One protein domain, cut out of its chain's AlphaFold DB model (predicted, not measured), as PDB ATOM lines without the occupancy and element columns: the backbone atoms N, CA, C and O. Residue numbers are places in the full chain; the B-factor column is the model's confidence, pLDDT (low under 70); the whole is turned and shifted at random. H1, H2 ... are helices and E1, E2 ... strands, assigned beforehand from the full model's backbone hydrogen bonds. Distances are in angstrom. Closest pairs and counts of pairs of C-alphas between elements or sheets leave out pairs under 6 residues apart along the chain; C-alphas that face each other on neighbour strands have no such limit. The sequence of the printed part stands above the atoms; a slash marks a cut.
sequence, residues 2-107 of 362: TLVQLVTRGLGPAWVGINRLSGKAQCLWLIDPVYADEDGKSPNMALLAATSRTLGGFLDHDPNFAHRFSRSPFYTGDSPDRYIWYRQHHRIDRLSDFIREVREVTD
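AT A GLANCE: This is residues 2 to 107 of the 362 residues of the protein "Replication initiation protein" of Corynebacterium qintianiae (UniProt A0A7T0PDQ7). A small three-stranded sheet makes one part of the domain, and H2 and H3, side by side, make another beyond it, with the short H1 set steeply near Phe 58 and Val 102. Long loops join the parts, and no helix packs on the sheet. The printed part has 106 residues, with H1, E1, E2, H2, E3 and H3 along the chain; the sheet, order E2, E1, E3, is antiparallel. The class is mixed, helices and strands, with 48 residues in named elements, under half. The whole is compact, with a radius of gyration of the C-alphas of 14.7 A and spans of 40 by 36 by 27 A.

HOW THE PARTS SIT: H1, residues 2 to 8, only just touches H3, residues 95 to 105, with 3 pairs of C-alphas within 8 A; the closest are those of Leu 6 and Val 102, 7.6 A apart. E1, residues 15 to 19, and E2, residues 25 to 28, form a hairpin, with N 17 and O 26 at 2.8 A. E3, residues 83 to 87, is E1's other antiparallel neighbour, with N 86 and O 16 at 2.8 A. H2, residues 43 to 58, touches H3 at a shallow tilt of 28 degrees, the same way; the closest C-alphas, of Thr 51 and Ile 99, are 5.4 A apart. E2, H2 and E3 form a split strand-helix-strand unit, two same-way strands with E1 between them, and its crossover is right-handed. Every O i to N i+4 pair is within hydrogen-bond range in H2 and H3, and 2 of 3 in H1.

IN THESE COORDINATES: H1 begins at C-alpha 2, (189.752, 184.457, 131.766). H2 is 22.6 A long and H3 15.4 A, ending at C-alpha 105, (188.016, 193.518, 132.989). E1 spans 13.4 A.

THE WHOLE: The C-alphas of Asp 78 and Asp 107, the two farthest apart, are 42.5 A apart. The printed part has no cut. The links E2 to H2 and H2 to E3 are long. The pLDDT is under 70 at residues 60 to 77, 79 and 81 to 82.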
ATOM      1  N   THR A   2     190.823 183.526 131.355       74.62
ATOM      2  CA  THR A   2     189.752 184.457 131.766       74.62
ATOM      3  C   THR A   2     189.382 184.401 133.258       74.62
ATOM      4  O   THR A   2     189.337 185.433 133.918       74.62
ATOM      5  N   LEU A   3     189.210 183.214 133.856       79.38
ATOM      6  CA  LEU A   3     188.827 183.102 135.279       79.38
ATOM      7  C   LEU A   3     189.898 183.635 136.252       79.38
ATOM      8  O   LEU A   3     189.566 184.249 137.263       79.38
ATOM      9  N   VAL A   4     191.183 183.434 135.941       82.94
ATOM     10  CA  VAL A   4     192.303 183.898 136.782       82.94
ATOM     11  C   VAL A   4     192.294 185.422 136.915       82.94
ATOM     12  O   VAL A   4     192.553 185.930 137.998       82.94
ATOM     13  N   GLN A   5     191.926 186.143 135.853       83.50
ATOM     14  CA  GLN A   5     191.828 187.607 135.866       83.50
ATOM     15  C   GLN A   5     190.718 188.113 136.798       83.50
ATOM     16  O   GLN A   5     190.883 189.144 137.445       83.50
ATOM     17  N   LEU A   6     189.606 187.378 136.915       85.69
ATOM     18  CA  LEU A   6     188.581 187.693 137.912       85.69
ATOM     19  C   LEU A   6     189.120 187.447 139.318       85.69
ATOM     20  O   LEU A   6     188.990 188.310 140.176       85.69
ATOM     21  N   VAL A   7     189.768 186.305 139.554       86.69
ATOM     22  CA  VAL A   7     190.315 185.963 140.876       86.69
ATOM     23  C   VAL A   7     191.360 186.981 141.342       86.69
ATOM     24  O   VAL A   7     191.309 187.395 142.497       86.69
ATOM     25  N   THR A   8     192.261 187.444 140.469       85.31
ATOM     26  CA  THR A   8     193.290 188.438 140.832       85.31
ATOM     27  C   THR A   8     192.712 189.806 141.172       85.31
ATOM     28  O   THR A   8     193.272 190.509 142.008       85.31
ATOM     29  N   ARG A   9     191.565 190.171 140.588       82.94
ATOM     30  CA  ARG A   9     190.789 191.362 140.980       82.94
ATOM     31  C   ARG A   9     189.852 191.114 142.160       82.94
ATOM     32  O   ARG A   9     189.045 191.967 142.512       82.94
ATOM     33  N   GLY A  10     189.930 189.931 142.760       85.31
ATOM     34  CA  GLY A  10     189.060 189.534 143.846       85.31
ATOM     35  C   GLY A  10     187.613 189.349 143.413       85.31
ATOM     36  O   GLY A  10     186.755 189.444 144.256       85.31
ATOM     37  N   LEU A  11     187.287 189.074 142.155       86.00
ATOM     38  CA  LEU A  11     185.929 188.791 141.645       86.00
ATOM     39  C   LEU A  11     185.691 187.286 141.447       86.00
ATOM     40  O   LEU A  11     184.849 186.866 140.647       86.00
ATOM     41  N   GLY A  12     186.490 186.462 142.125       87.81
ATOM     42  CA  GLY A  12     186.411 185.012 142.033       87.81
ATOM     43  C   GLY A  12     185.043 184.462 142.462       87.81
ATOM     44  O   GLY A  12     184.275 185.141 143.144       87.81
ATOM     45  N   PRO A  13     184.711 183.232 142.045       89.81
ATOM     46  CA  PRO A  13     183.514 182.558 142.523       89.81
ATOM     47  C   PRO A  13     183.666 182.173 143.995       89.81
ATOM     48  O   PRO A  13     184.710 181.678 144.415       89.81
ATOM     49  N   ALA A  14     182.586 182.303 144.763       89.38
ATOM     50  CA  ALA A  14     182.525 181.857 146.150       89.38
ATOM     51  C   ALA A  14     182.681 180.333 146.275       89.38
ATOM     52  O   ALA A  14     183.248 179.849 147.258       89.38
ATOM     53  N   TRP A  15     182.206 179.580 145.276       88.12
ATOM     54  CA  TRP A  15     182.338 178.125 145.211       88.12
ATOM     55  C   TRP A  15     182.667 177.653 143.798       88.12
ATOM     56  O   TRP A  15     182.114 178.154 142.818       88.12
ATOM     57  N   VAL A  16     183.515 176.631 143.710       88.69
ATOM     58  CA  VAL A  16     183.857 175.954 142.453       88.69
ATOM     59  C   VAL A  16     183.495 174.482 142.566       88.69
ATOM     60  O   VAL A  16     183.963 173.793 143.468       88.69
ATOM     61  N   GLY A  17     182.652 174.003 141.660       86.06
ATOM     62  CA  GLY A  17     182.267 172.607 141.530       86.06
ATOM     63  C   GLY A  17     183.057 171.946 140.412       86.06
ATOM     64  O   GLY A  17     183.080 172.470 139.301       86.06
ATOM     65  N   ILE A  18     183.638 170.773 140.657       85.25
ATOM     66  CA  ILE A  18     184.340 169.984 139.632       85.25
ATOM     67  C   ILE A  18     183.700 168.602 139.532       85.25
ATOM     68  O   ILE A  18     183.609 167.881 140.527       85.25
ATOM     69  N   ASN A  19     183.264 168.220 138.333       81.25
ATOM     70  CA  ASN A  19     182.838 166.855 138.044       81.25
ATOM     71  C   ASN A  19     184.073 166.026 137.645       81.25
ATOM     72  O   ASN A  19     184.743 166.340 136.662       81.25
ATOM     73  N   ARG A  20     184.380 164.976 138.421       79.56
ATOM     74  CA  ARG A  20     185.604 164.170 138.247       79.56
ATOM     75  C   ARG A  20     185.634 163.355 136.953       79.56
ATOM     76  O   ARG A  20     186.723 163.089 136.462       79.56
ATOM     77  N   LEU A  21     184.476 162.956 136.426       72.38
ATOM     78  CA  LEU A  21     184.391 162.125 135.224       72.38
ATOM     79  C   LEU A  21     184.502 162.952 133.945       72.38
ATOM     80  O   LEU A  21     185.282 162.631 133.061       72.38
ATOM     81  N   SER A  22     183.737 164.038 133.855       73.00
ATOM     82  CA  SER A  22     183.692 164.880 132.653       73.00
ATOM     83  C   SER A  22     184.746 165.988 132.627       73.00
ATOM     84  O   SER A  22     184.883 166.667 131.613       73.00
ATOM     85  N   GLY A  23     185.415 166.258 133.754       73.94
ATOM     86  CA  GLY A  23     186.321 167.401 133.912       73.94
ATOM     87  C   GLY A  23     185.625 168.768 133.884       73.94
ATOM     88  O   GLY A  23     186.288 169.800 133.983       73.94
ATOM     89  N   LYS A  24     184.290 168.812 133.759       75.38
ATOM     90  CA  LYS A  24     183.526 170.063 133.686       75.38
ATOM     91  C   LYS A  24     183.560 170.789 135.029       75.38
ATOM     92  O   LYS A  24     183.362 170.176 136.081       75.38
ATOM     93  N   ALA A  25     183.711 172.110 134.970       77.88
ATOM     94  CA  ALA A  25     183.658 172.988 136.131       77.88
ATOM     95  C   ALA A  25     182.367 173.820 136.155       77.88
ATOM     96  O   ALA A  25     181.840 174.214 135.115       77.88
ATOM     97  N   GLN A  26     181.863 174.092 137.355       78.94
ATOM     98  CA  GLN A  26     180.802 175.058 137.624       78.94
ATOM     99  C   GLN A  26     181.298 176.074 138.647       78.94
ATOM    100  O   GLN A  26     182.044 175.732 139.561       78.94
ATOM    101  N   CYS A  27     180.880 177.323 138.498       83.44
ATOM    102  CA  CYS A  27     181.266 178.417 139.380       83.44
ATOM    103  C   CYS A  27     180.006 179.066 139.958       83.44
ATOM    104  O   CYS A  27     179.032 179.270 139.233       83.44
ATOM    105  N   LEU A  28     180.030 179.384 141.251       83.88
ATOM    106  CA  LEU A  28     178.936 180.065 141.941       83.88
ATOM    107  C   LEU A  28     179.439 181.348 142.581       83.88
ATOM    108  O   LEU A  28     180.393 181.330 143.357       83.88
ATOM    109  N   TRP A  29     178.731 182.436 142.306       87.69
ATOM    110  CA  TRP A  29     178.892 183.716 142.981       87.69
ATOM    111  C   TRP A  29     177.729 183.914 143.946       87.69
ATOM    112  O   TRP A  29     176.588 183.574 143.629       87.69
ATOM    113  N   LEU A  30     178.027 184.444 145.130       86.69
ATOM    114  CA  LEU A  30     177.004 184.894 146.064       86.69
ATOM    115  C   LEU A  30     176.748 186.367 145.766       86.69
ATOM    116  O   LEU A  30     177.682 187.160 145.806       86.69
ATOM    117  N   ILE A  31     175.504 186.711 145.458       86.69
ATOM    118  CA  ILE A  31     175.090 188.083 145.156       86.69
ATOM    119  C   ILE A  31     173.991 188.536 146.110       86.69
ATOM    120  O   ILE A  31     173.351 187.708 146.768       86.69
ATOM    121  N   ASP A  32     173.779 189.844 146.189       84.25
ATOM    122  CA  ASP A  32     172.644 190.422 146.897       84.25
ATOM    123  C   ASP A  32     171.299 189.885 146.362       84.25
ATOM    124  O   ASP A  32     171.170 189.567 145.174       84.25
ATOM    125  N   PRO A  33     170.281 189.733 147.231       84.50
ATOM    126  CA  PRO A  33     168.981 189.234 146.812       84.50
ATOM    127  C   PRO A  33     168.347 190.170 145.778       84.50
ATOM    128  O   PRO A  33     168.220 191.377 145.990       84.50
ATOM    129  N   VAL A  34     167.909 189.589 144.662       83.38
ATOM    130  CA  VAL A  34     167.251 190.305 143.567       83.38
ATOM    131  C   VAL A  34     165.749 190.066 143.642       83.38
ATOM    132  O   VAL A  34     165.283 188.943 143.465       83.38
ATOM    133  N   TYR A  35     164.993 191.135 143.873       83.69
ATOM    134  CA  TYR A  35     163.533 191.098 143.904       83.69
ATOM    135  C   TYR A  35     162.934 191.468 142.546       83.69
ATOM    136  O   TYR A  35     163.484 192.292 141.804       83.69
ATOM    137  N   ALA A  36     161.788 190.873 142.239       85.44
ATOM    138  CA  ALA A  36     160.991 191.138 141.051       85.44
ATOM    139  C   ALA A  36     159.577 191.584 141.456       85.44
ATOM    140  O   ALA A  36     159.136 191.283 142.564       85.44
ATOM    141  N   ASP A  37     158.898 192.312 140.574       84.31
ATOM    142  CA  ASP A  37     157.468 192.595 140.693       84.31
ATOM    143  C   ASP A  37     156.618 191.339 140.403       84.31
ATOM    144  O   ASP A  37     157.147 190.259 140.119       84.31
ATOM    145  N   GLU A  38     155.293 191.480 140.480       82.31
ATOM    146  CA  GLU A  38     154.329 190.400 140.216       82.31
ATOM    147  C   GLU A  38     154.472 189.797 138.804       82.31
ATOM    148  O   GLU A  38     154.219 188.610 138.608       82.31
ATOM    149  N   ASP A  39     154.962 190.581 137.838       78.25
ATOM    150  CA  ASP A  39     155.236 190.153 136.463       78.25
ATOM    151  C   ASP A  39     156.627 189.504 136.301       78.25
ATOM    152  O   ASP A  39     157.055 189.183 135.181       78.25
ATOM    153  N   GLY A  40     157.375 189.334 137.394       76.44
ATOM    154  CA  GLY A  40     158.736 188.802 137.388       76.44
ATOM    155  C   GLY A  40     159.765 189.766 136.788       76.44
ATOM    156  O   GLY A  40     160.846 189.340 136.366       76.44
ATOM    157  N   LYS A  41     159.455 191.065 136.725       76.00
ATOM    158  CA  LYS A  41     160.314 192.111 136.162       76.00
ATOM    159  C   LYS A  41     160.749 193.088 137.247       76.00
ATOM    160  O   LYS A  41     160.088 193.325 138.238       76.00
ATOM    161  N   SER A  42     161.935 193.653 137.092       83.25
ATOM    162  CA  SER A  42     162.385 194.803 137.877       83.25
ATOM    163  C   SER A  42     163.661 195.355 137.243       83.25
ATOM    164  O   SER A  42     164.329 194.643 136.477       83.25
ATOM    165  N   PRO A  43     164.057 196.600 137.557       80.50
ATOM    166  CA  PRO A  43     165.375 197.105 137.183       80.50
ATOM    167  C   PRO A  43     166.514 196.185 137.651       80.50
ATOM    168  O   PRO A  43     167.469 195.965 136.909       80.50
ATOM    169  N   ASN A  44     166.378 195.570 138.831       80.62
ATOM    170  CA  ASN A  44     167.380 194.651 139.375       80.62
ATOM    171  C   ASN A  44     167.401 193.308 138.629       80.62
ATOM    172  O   ASN A  44     168.472 192.755 138.403       80.62
ATOM    173  N   MET A  45     166.253 192.814 138.151       80.75
ATOM    174  CA  MET A  45     166.194 191.647 137.261       80.75
ATOM    175  C   MET A  45     166.845 191.928 135.901       80.75
ATOM    176  O   MET A  45     167.510 191.060 135.333       80.75
ATOM    177  N   ALA A  46     166.695 193.149 135.377       80.44
ATOM    178  CA  ALA A  46     167.384 193.570 134.159       80.44
ATOM    179  C   ALA A  46     168.904 193.661 134.373       80.44
ATOM    180  O   ALA A  46     169.671 193.210 133.519       80.44
ATOM    181  N   LEU A  47     169.329 194.183 135.529       81.94
ATOM    182  CA  LEU A  47     170.729 194.200 135.942       81.94
ATOM    183  C   LEU A  47     171.276 192.774 136.054       81.94
ATOM    184  O   LEU A  47     172.322 192.495 135.483       81.94
ATOM    185  N   LEU A  48     170.530 191.848 136.665       83.31
ATOM    186  CA  LEU A  48     170.934 190.447 136.822       83.31
ATOM    187  C   LEU A  48     171.145 189.785 135.462       83.31
ATOM    188  O   LEU A  48     172.178 189.164 135.226       83.31
ATOM    189  N   ALA A  49     170.203 189.976 134.537       79.69
ATOM    190  CA  ALA A  49     170.313 189.446 133.185       79.69
ATOM    191  C   ALA A  49     171.519 190.020 132.418       79.69
ATOM    192  O   ALA A  49     172.163 189.289 131.661       79.69
ATOM    193  N   ALA A  50     171.825 191.308 132.598       81.38
ATOM    194  CA  ALA A  50     172.999 191.940 132.004       81.38
ATOM    195  C   ALA A  50     174.295 191.381 132.606       81.38
ATOM    196  O   ALA A  50     175.172 190.965 131.852       81.38
ATOM    197  N   THR A  51     174.376 191.289 133.936       83.19
ATOM    198  CA  THR A  51     175.520 190.722 134.657       83.19
ATOM    199  C   THR A  51     175.789 189.288 134.220       83.19
ATOM    200  O   THR A  51     176.917 188.969 133.861       83.19
ATOM    201  N   SER A  52     174.760 188.431 134.176       78.12
ATOM    202  CA  SER A  52     174.911 187.039 133.736       78.12
ATOM    203  C   SER A  52     175.427 186.942 132.303       78.12
ATOM    204  O   SER A  52     176.282 186.110 132.019       78.12
ATOM    205  N   ARG A  53     174.933 187.799 131.399       75.69
ATOM    206  CA  ARG A  53     175.359 187.793 129.997       75.69
ATOM    207  C   ARG A  53     176.810 188.242 129.841       75.69
ATOM    208  O   ARG A  53     177.551 187.553 129.152       75.69
ATOM    209  N   THR A  54     177.195 189.366 130.448       80.12
ATOM    210  CA  THR A  54     178.562 189.900 130.345       80.12
ATOM    211  C   THR A  54     179.564 188.951 131.004       80.12
ATOM    212  O   THR A  54     180.520 188.537 130.355       80.12
ATOM    213  N   LEU A  55     179.315 188.537 132.255       80.12
ATOM    214  CA  LEU A  55     180.202 187.611 132.969       80.12
ATOM    215  C   LEU A  55     180.378 186.316 132.191       80.12
ATOM    216  O   LEU A  55     181.487 185.817 132.025       80.12
ATOM    217  N   GLY A  56     179.275 185.748 131.730       76.19
ATOM    218  CA  GLY A  56     179.372 184.495 131.038       76.19
ATOM    219  C   GLY A  56     180.016 184.644 129.655       76.19
ATOM    220  O   GLY A  56     180.783 183.769 129.269       76.19
ATOM    221  N   GLY A  57     179.745 185.722 128.909       74.88
ATOM    222  CA  GLY A  57     180.427 185.988 127.639       74.88
ATOM    223  C   GLY A  57     181.943 186.063 127.824       74.88
ATOM    224  O   GLY A  57     182.690 185.471 127.055       74.88
ATOM    225  N   PHE A  58     182.394 186.690 128.914       78.25
ATOM    226  CA  PHE A  58     183.806 186.727 129.291       78.25
ATOM    227  C   PHE A  58     184.390 185.352 129.645       78.25
ATOM    228  O   PHE A  58     185.558 185.072 129.381       78.25
ATOM    229  N   LEU A  59     183.588 184.478 130.251       76.19
ATOM    230  CA  LEU A  59     183.989 183.118 130.611       76.19
ATOM    231  C   LEU A  59     183.787 182.101 129.478       76.19
ATOM    232  O   LEU A  59     183.930 180.907 129.728       76.19
ATOM    233  N   ASP A  60     183.466 182.565 128.265       66.75
ATOM    234  CA  ASP A  60     183.146 181.727 127.103       66.75
ATOM    235  C   ASP A  60     182.030 180.705 127.399       66.75
ATOM    236  O   ASP A  60     182.020 179.567 126.928       66.75
ATOM    237  N   HIS A  61     181.070 181.092 128.250       64.25
ATOM    238  CA  HIS A  61     179.882 180.279 128.477       64.25
ATOM    239  C   HIS A  61     178.960 180.359 127.249       64.25
ATOM    240  O   HIS A  61     178.806 181.419 126.635       64.25
ATOM    241  N   ASP A  62     178.256 179.271 126.943       51.97
ATOM    242  CA  ASP A  62     177.098 179.334 126.052       51.97
ATOM    243  C   ASP A  62     175.846 179.678 126.896       51.97
ATOM    244  O   ASP A  62     175.421 178.868 127.734       51.97
ATOM    245  N   PRO A  63     175.223 180.860 126.702       50.00
ATOM    246  CA  PRO A  63     174.038 181.282 127.452       50.00
ATOM    247  C   PRO A  63     172.799 180.405 127.191       50.00
ATOM    248  O   PRO A  63     171.838 180.477 127.958       50.00
ATOM    249  N   ASN A  64     172.812 179.569 126.144       44.75
ATOM    250  CA  ASN A  64     171.789 178.559 125.861       44.75
ATOM    251  C   ASN A  64     172.107 177.193 126.503       44.75
ATOM    252  O   ASN A  64     171.246 176.310 126.554       44.75
ATOM    253  N   PHE A  65     173.340 176.996 126.976       40.75
ATOM    254  CA  PHE A  65     173.833 175.756 127.582       40.75
ATOM    255  C   PHE A  65     173.843 175.830 129.108       40.75
ATOM    256  O   PHE A  65     173.585 174.824 129.772       40.75
ATOM    257  N   ALA A  66     174.123 177.007 129.672       45.06
ATOM    258  CA  ALA A  66     174.094 177.225 131.107       45.06
ATOM    259  C   ALA A  66     172.653 177.092 131.622       45.06
ATOM    260  O   ALA A  66     171.822 177.987 131.460       45.06
ATOM    261  N   HIS A  67     172.340 175.958 132.253       40.72
ATOM    262  CA  HIS A  67     171.120 175.834 133.037       40.72
ATOM    263  C   HIS A  67     171.061 177.011 134.016       40.72
ATOM    264  O   HIS A  67     171.937 177.155 134.871       40.72
ATOM    265  N   ARG A  68     170.021 177.845 133.911       38.94
ATOM    266  CA  ARG A  68     169.647 178.785 134.971       38.94
ATOM    267  C   ARG A  68     169.179 177.965 136.172       38.94
ATOM    268  O   ARG A  68     167.987 177.788 136.340       38.94
ATOM    269  N   PHE A  69     170.123 177.464 136.961       37.72
ATOM    270  CA  PHE A  69     169.958 176.562 138.107       37.72
ATOM    271  C   PHE A  69     169.958 175.065 137.748       37.72
ATOM    272  O   PHE A  69     168.975 174.475 137.303       37.72
ATOM    273  N   SER A  70     171.117 174.437 137.969       37.91
ATOM    274  CA  SER A  70     171.247 172.987 138.141       37.91
ATOM    275  C   SER A  70     170.771 172.599 139.546       37.91
ATOM    276  O   SER A  70     170.770 173.433 140.452       37.91
ATOM    277  N   ARG A  71     170.378 171.327 139.711       45.72
ATOM    278  CA  ARG A  71     170.083 170.651 140.991       45.72
ATOM    279  C   ARG A  71     170.986 171.182 142.101       45.72
ATOM    280  O   ARG A  71     172.168 171.367 141.818       45.72
ATOM    281  N   SER A  72     170.410 171.387 143.295       51.47
ATOM    282  CA  SER A  72     171.061 171.963 144.483       51.47
ATOM    283  C   SER A  72     172.586 171.856 144.400       51.47
ATOM    284  O   SER A  72     173.100 170.731 144.350       51.47
ATOM    285  N   PRO A  73     173.315 172.984 144.383       57.59
ATOM    286  CA  PRO A  73     174.768 172.980 144.262       57.59
ATOM    287  C   PRO A  73     175.462 172.288 145.439       57.59
ATOM    288  O   PRO A  73     176.674 172.220 145.481       57.59
ATOM    289  N   PHE A  74     174.720 171.753 146.401       64.38
ATOM    290  CA  PHE A  74     175.246 170.992 147.521       64.38
ATOM    291  C   PHE A  74     174.739 169.547 147.510       64.38
ATOM    292  O   PHE A  74     174.541 168.957 148.563       64.38
ATOM    293  N   TYR A  75     174.479 168.967 146.333       63.94
ATOM    294  CA  TYR A  75     174.109 167.555 146.231       63.94
ATOM    295  C   TYR A  75     175.203 166.657 146.833       63.94
ATOM    296  O   TYR A  75     176.312 166.579 146.306       63.94
ATOM    297  N   THR A  76     174.870 165.965 147.925       62.62
ATOM    298  CA  THR A  76     175.783 165.110 148.702       62.62
ATOM    299  C   THR A  76     175.647 163.613 148.410       62.62
ATOM    300  O   THR A  76     176.335 162.818 149.039       62.62
ATOM    301  N   GLY A  77     174.772 163.206 147.485       66.19
ATOM    302  CA  GLY A  77     174.556 161.788 147.171       66.19
ATOM    303  C   GLY A  77     175.662 161.164 146.313       66.19
ATOM    304  O   GLY A  77     176.510 161.862 145.761       66.19
ATOM    305  N   ASP A  78     175.611 159.845 146.130       73.00
ATOM    306  CA  ASP A  78     176.717 159.058 145.558       73.00
ATOM    307  C   ASP A  78     176.804 159.029 144.028       73.00
ATOM    308  O   ASP A  78     177.578 158.258 143.464       73.00
ATOM    309  N   SER A  79     176.063 159.894 143.327       69.69
ATOM    310  CA  SER A  79     176.128 159.946 141.864       69.69
ATOM    311  C   SER A  79     177.578 160.143 141.387       69.69
ATOM    312  O   SER A  79     178.266 161.040 141.891       69.69
ATOM    313  N   PRO A  80     178.051 159.339 140.419       70.12
ATOM    314  CA  PRO A  80     179.396 159.484 139.868       70.12
ATOM    315  C   PRO A  80     179.542 160.769 139.031       70.12
ATOM    316  O   PRO A  80     180.634 161.322 138.937       70.12
ATOM    317  N   ASP A  81     178.428 161.317 138.530       68.56
ATOM    318  CA  ASP A  81     178.364 162.598 137.811       68.56
ATOM    319  C   ASP A  81     178.236 163.820 138.736       68.56
ATOM    320  O   ASP A  81     177.950 164.938 138.282       68.56
ATOM    321  N   ARG A  82     178.394 163.644 140.053       68.69
ATOM    322  CA  ARG A  82     178.263 164.764 140.987       68.69
ATOM    323  C   ARG A  82     179.416 165.748 140.843       68.69
ATOM    324  O   ARG A  82     180.570 165.382 140.614       68.69
ATOM    325  N   TYR A  83     179.094 167.014 141.059       79.19
ATOM    326  CA  TYR A  83     180.096 168.045 141.260       79.19
ATOM    327  C   TYR A  83     180.599 167.979 142.700       79.19
ATOM    328  O   TYR A  83     179.805 167.920 143.638       79.19
ATOM    329  N   ILE A  84     181.918 167.995 142.868       83.19
ATOM    330  CA  ILE A  84     182.561 168.170 144.169       83.19
ATOM    331  C   ILE A  84     182.844 169.653 144.338       83.19
ATOM    332  O   ILE A  84     183.531 170.247 143.506       83.19
ATOM    333  N   TRP A  85     182.289 170.234 145.395       86.19
ATOM    334  CA  TRP A  85     182.284 171.672 145.615       86.19
ATOM    335  C   TRP A  85     183.364 172.098 146.599       86.19
ATOM    336  O   TRP A  85     183.444 171.590 147.714       86.19
ATOM    337  N   TYR A  86     184.158 173.080 146.186       87.69
ATOM    338  CA  TYR A  86     185.226 173.674 146.972       87.69
ATOM    339  C   TYR A  86     184.879 175.127 147.273       87.69
ATOM    340  O   TYR A  86     184.745 175.951 146.359       87.69
ATOM    341  N   ARG A  87     184.742 175.438 148.563       88.88
ATOM    342  CA  ARG A  87     184.539 176.805 149.044       88.88
ATOM    343  C   ARG A  87     185.809 177.619 148.821       88.88
ATOM    344  O   ARG A  87     186.873 177.208 149.269       88.88
ATOM    345  N   GLN A  88     185.670 178.780 148.197       90.50
ATOM    346  CA  GLN A  88     186.751 179.753 148.034       90.50
ATOM    347  C   GLN A  88     186.609 180.888 149.056       90.50
ATOM    348  O   GLN A  88     187.546 181.204 149.779       90.50
ATOM    349  N   HIS A  89     185.410 181.473 149.172       89.00
ATOM    350  CA  HIS A  89     185.106 182.546 150.124       89.00
ATOM    351  C   HIS A  89     183.604 182.618 150.451       89.00
ATOM    352  O   HIS A  89     182.812 181.795 150.002       89.00
ATOM    353  N   HIS A  90     183.208 183.580 151.291       87.69
ATOM    354  CA  HIS A  90     181.815 183.826 151.705       87.69
ATOM    355  C   HIS A  90     181.328 185.247 151.403       87.69
ATOM    356  O   HIS A  90     180.259 185.643 151.856       87.69
ATOM    357  N   ARG A  91     182.122 186.027 150.664       87.94
ATOM    358  CA  ARG A  91     181.742 187.378 150.268       87.94
ATOM    359  C   ARG A  91     180.485 187.347 149.399       87.94
ATOM    360  O   ARG A  91     180.406 186.538 148.479       87.94
ATOM    361  N   ILE A  92     179.548 188.234 149.717       87.12
ATOM    362  CA  ILE A  92     178.354 188.507 148.924       87.12
ATOM    363  C   ILE A  92     178.636 189.770 148.117       87.12
ATOM    364  O   ILE A  92     178.941 190.817 148.688       87.12
ATOM    365  N   ASP A  93     178.567 189.655 146.800       85.06
ATOM    366  CA  ASP A  93     178.847 190.740 145.873       85.06
ATOM    367  C   ASP A  93     177.576 191.527 145.556       85.06
ATOM    368  O   ASP A  93     176.548 190.961 145.183       85.06
ATOM    369  N   ARG A  94     177.642 192.855 145.669       88.31
ATOM    370  CA  ARG A  94     176.556 193.715 145.201       88.31
ATOM    371  C   ARG A  94     176.550 193.716 143.679       88.31
ATOM    372  O   ARG A  94     177.548 194.079 143.054       88.31
ATOM    373  N   LEU A  95     175.416 193.380 143.075       85.69
ATOM    374  CA  LEU A  95     175.291 193.168 141.635       85.69
ATOM    375  C   LEU A  95     175.775 194.358 140.784       85.69
ATOM    376  O   LEU A  95     176.360 194.156 139.719       85.69
ATOM    377  N   SER A  96     175.552 195.591 141.253       85.50
ATOM    378  CA  SER A  96     175.974 196.823 140.573       85.50
ATOM    379  C   SER A  96     177.487 197.030 140.569       85.50
ATOM    380  O   SER A  96     178.037 197.476 139.565       85.50
ATOM    381  N   ASP A  97     178.153 196.715 141.680       88.00
ATOM    382  CA  ASP A  97     179.608 196.812 141.772       88.00
ATOM    383  C   ASP A  97     180.235 195.664 140.982       88.00
ATOM    384  O   ASP A  97     181.105 195.882 140.150       88.00
ATOM    385  N   PHE A  98     179.691 194.457 141.125       87.69
ATOM    386  CA  PHE A  98     180.176 193.279 140.424       87.69
ATOM    387  C   PHE A  98     180.161 193.442 138.896       87.69
ATOM    388  O   PHE A  98     181.170 193.193 138.242       87.69
ATOM    389  N   ILE A  99     179.058 193.922 138.304       86.25
ATOM    390  CA  ILE A  99     179.009 194.153 136.851       86.25
ATOM    391  C   ILE A  99     179.938 195.286 136.399       86.25
ATOM    392  O   ILE A  99     180.458 195.213 135.287       86.25
ATOM    393  N   ARG A 100     180.161 196.321 137.225       85.38
ATOM    394  CA  ARG A 100     181.143 197.372 136.920       85.38
ATOM    395  C   ARG A 100     182.523 196.751 136.765       85.38
ATOM    396  O   ARG A 100     183.146 196.933 135.728       85.38
ATOM    397  N   GLU A 101     182.951 195.994 137.765       85.75
ATOM    398  CA  GLU A 101     184.293 195.420 137.790       85.75
ATOM    399  C   GLU A 101     184.493 194.399 136.660       85.75
ATOM    400  O   GLU A 101     185.527 194.391 135.998       85.75
ATOM    401  N   VAL A 102     183.476 193.576 136.366       83.50
ATOM    402  CA  VAL A 102     183.522 192.648 135.223       83.50
ATOM    403  C   VAL A 102     183.651 193.415 133.903       83.50
ATOM    404  O   VAL A 102     184.451 193.021 133.058       83.50
ATOM    405  N   ARG A 103     182.918 194.523 133.731       83.75
ATOM    406  CA  ARG A 103     183.006 195.358 132.522       83.75
ATOM    407  C   ARG A 103     184.369 196.010 132.347       83.75
ATOM    408  O   ARG A 103     184.862 196.083 131.229       83.75
ATOM    409  N   GLU A 104     184.989 196.445 133.437       82.94
ATOM    410  CA  GLU A 104     186.356 196.971 133.412       82.94
ATOM    411  C   GLU A 104     187.385 195.902 133.029       82.94
ATOM    412  O   GLU A 104     188.377 196.209 132.374       82.94
ATOM    413  N   VAL A 105     187.162 194.641 133.411       80.94
ATOM    414  CA  VAL A 105     188.016 193.518 132.989       80.94
ATOM    415  C   VAL A 105     187.819 193.190 131.508       80.94
ATOM    416  O   VAL A 105     188.780 192.828 130.833       80.94
ATOM    417  N   THR A 106     186.594 193.317 130.995       73.31
ATOM    418  CA  THR A 106     186.251 193.003 129.599       73.31
ATOM    419  C   THR A 106     186.450 194.170 128.631       73.31
ATOM    420  O   THR A 106     186.164 194.007 127.449       73.31
ATOM    421  N   ASP A 107     186.875 195.339 129.121       71.69
ATOM    422  CA  ASP A 107     186.900 196.608 128.375       71.69
ATOM    423  C   ASP A 107     185.529 196.955 127.741       71.69
ATOM    424  O   ASP A 107     185.418 197.503 126.642       71.69
TER     425      ASP A 107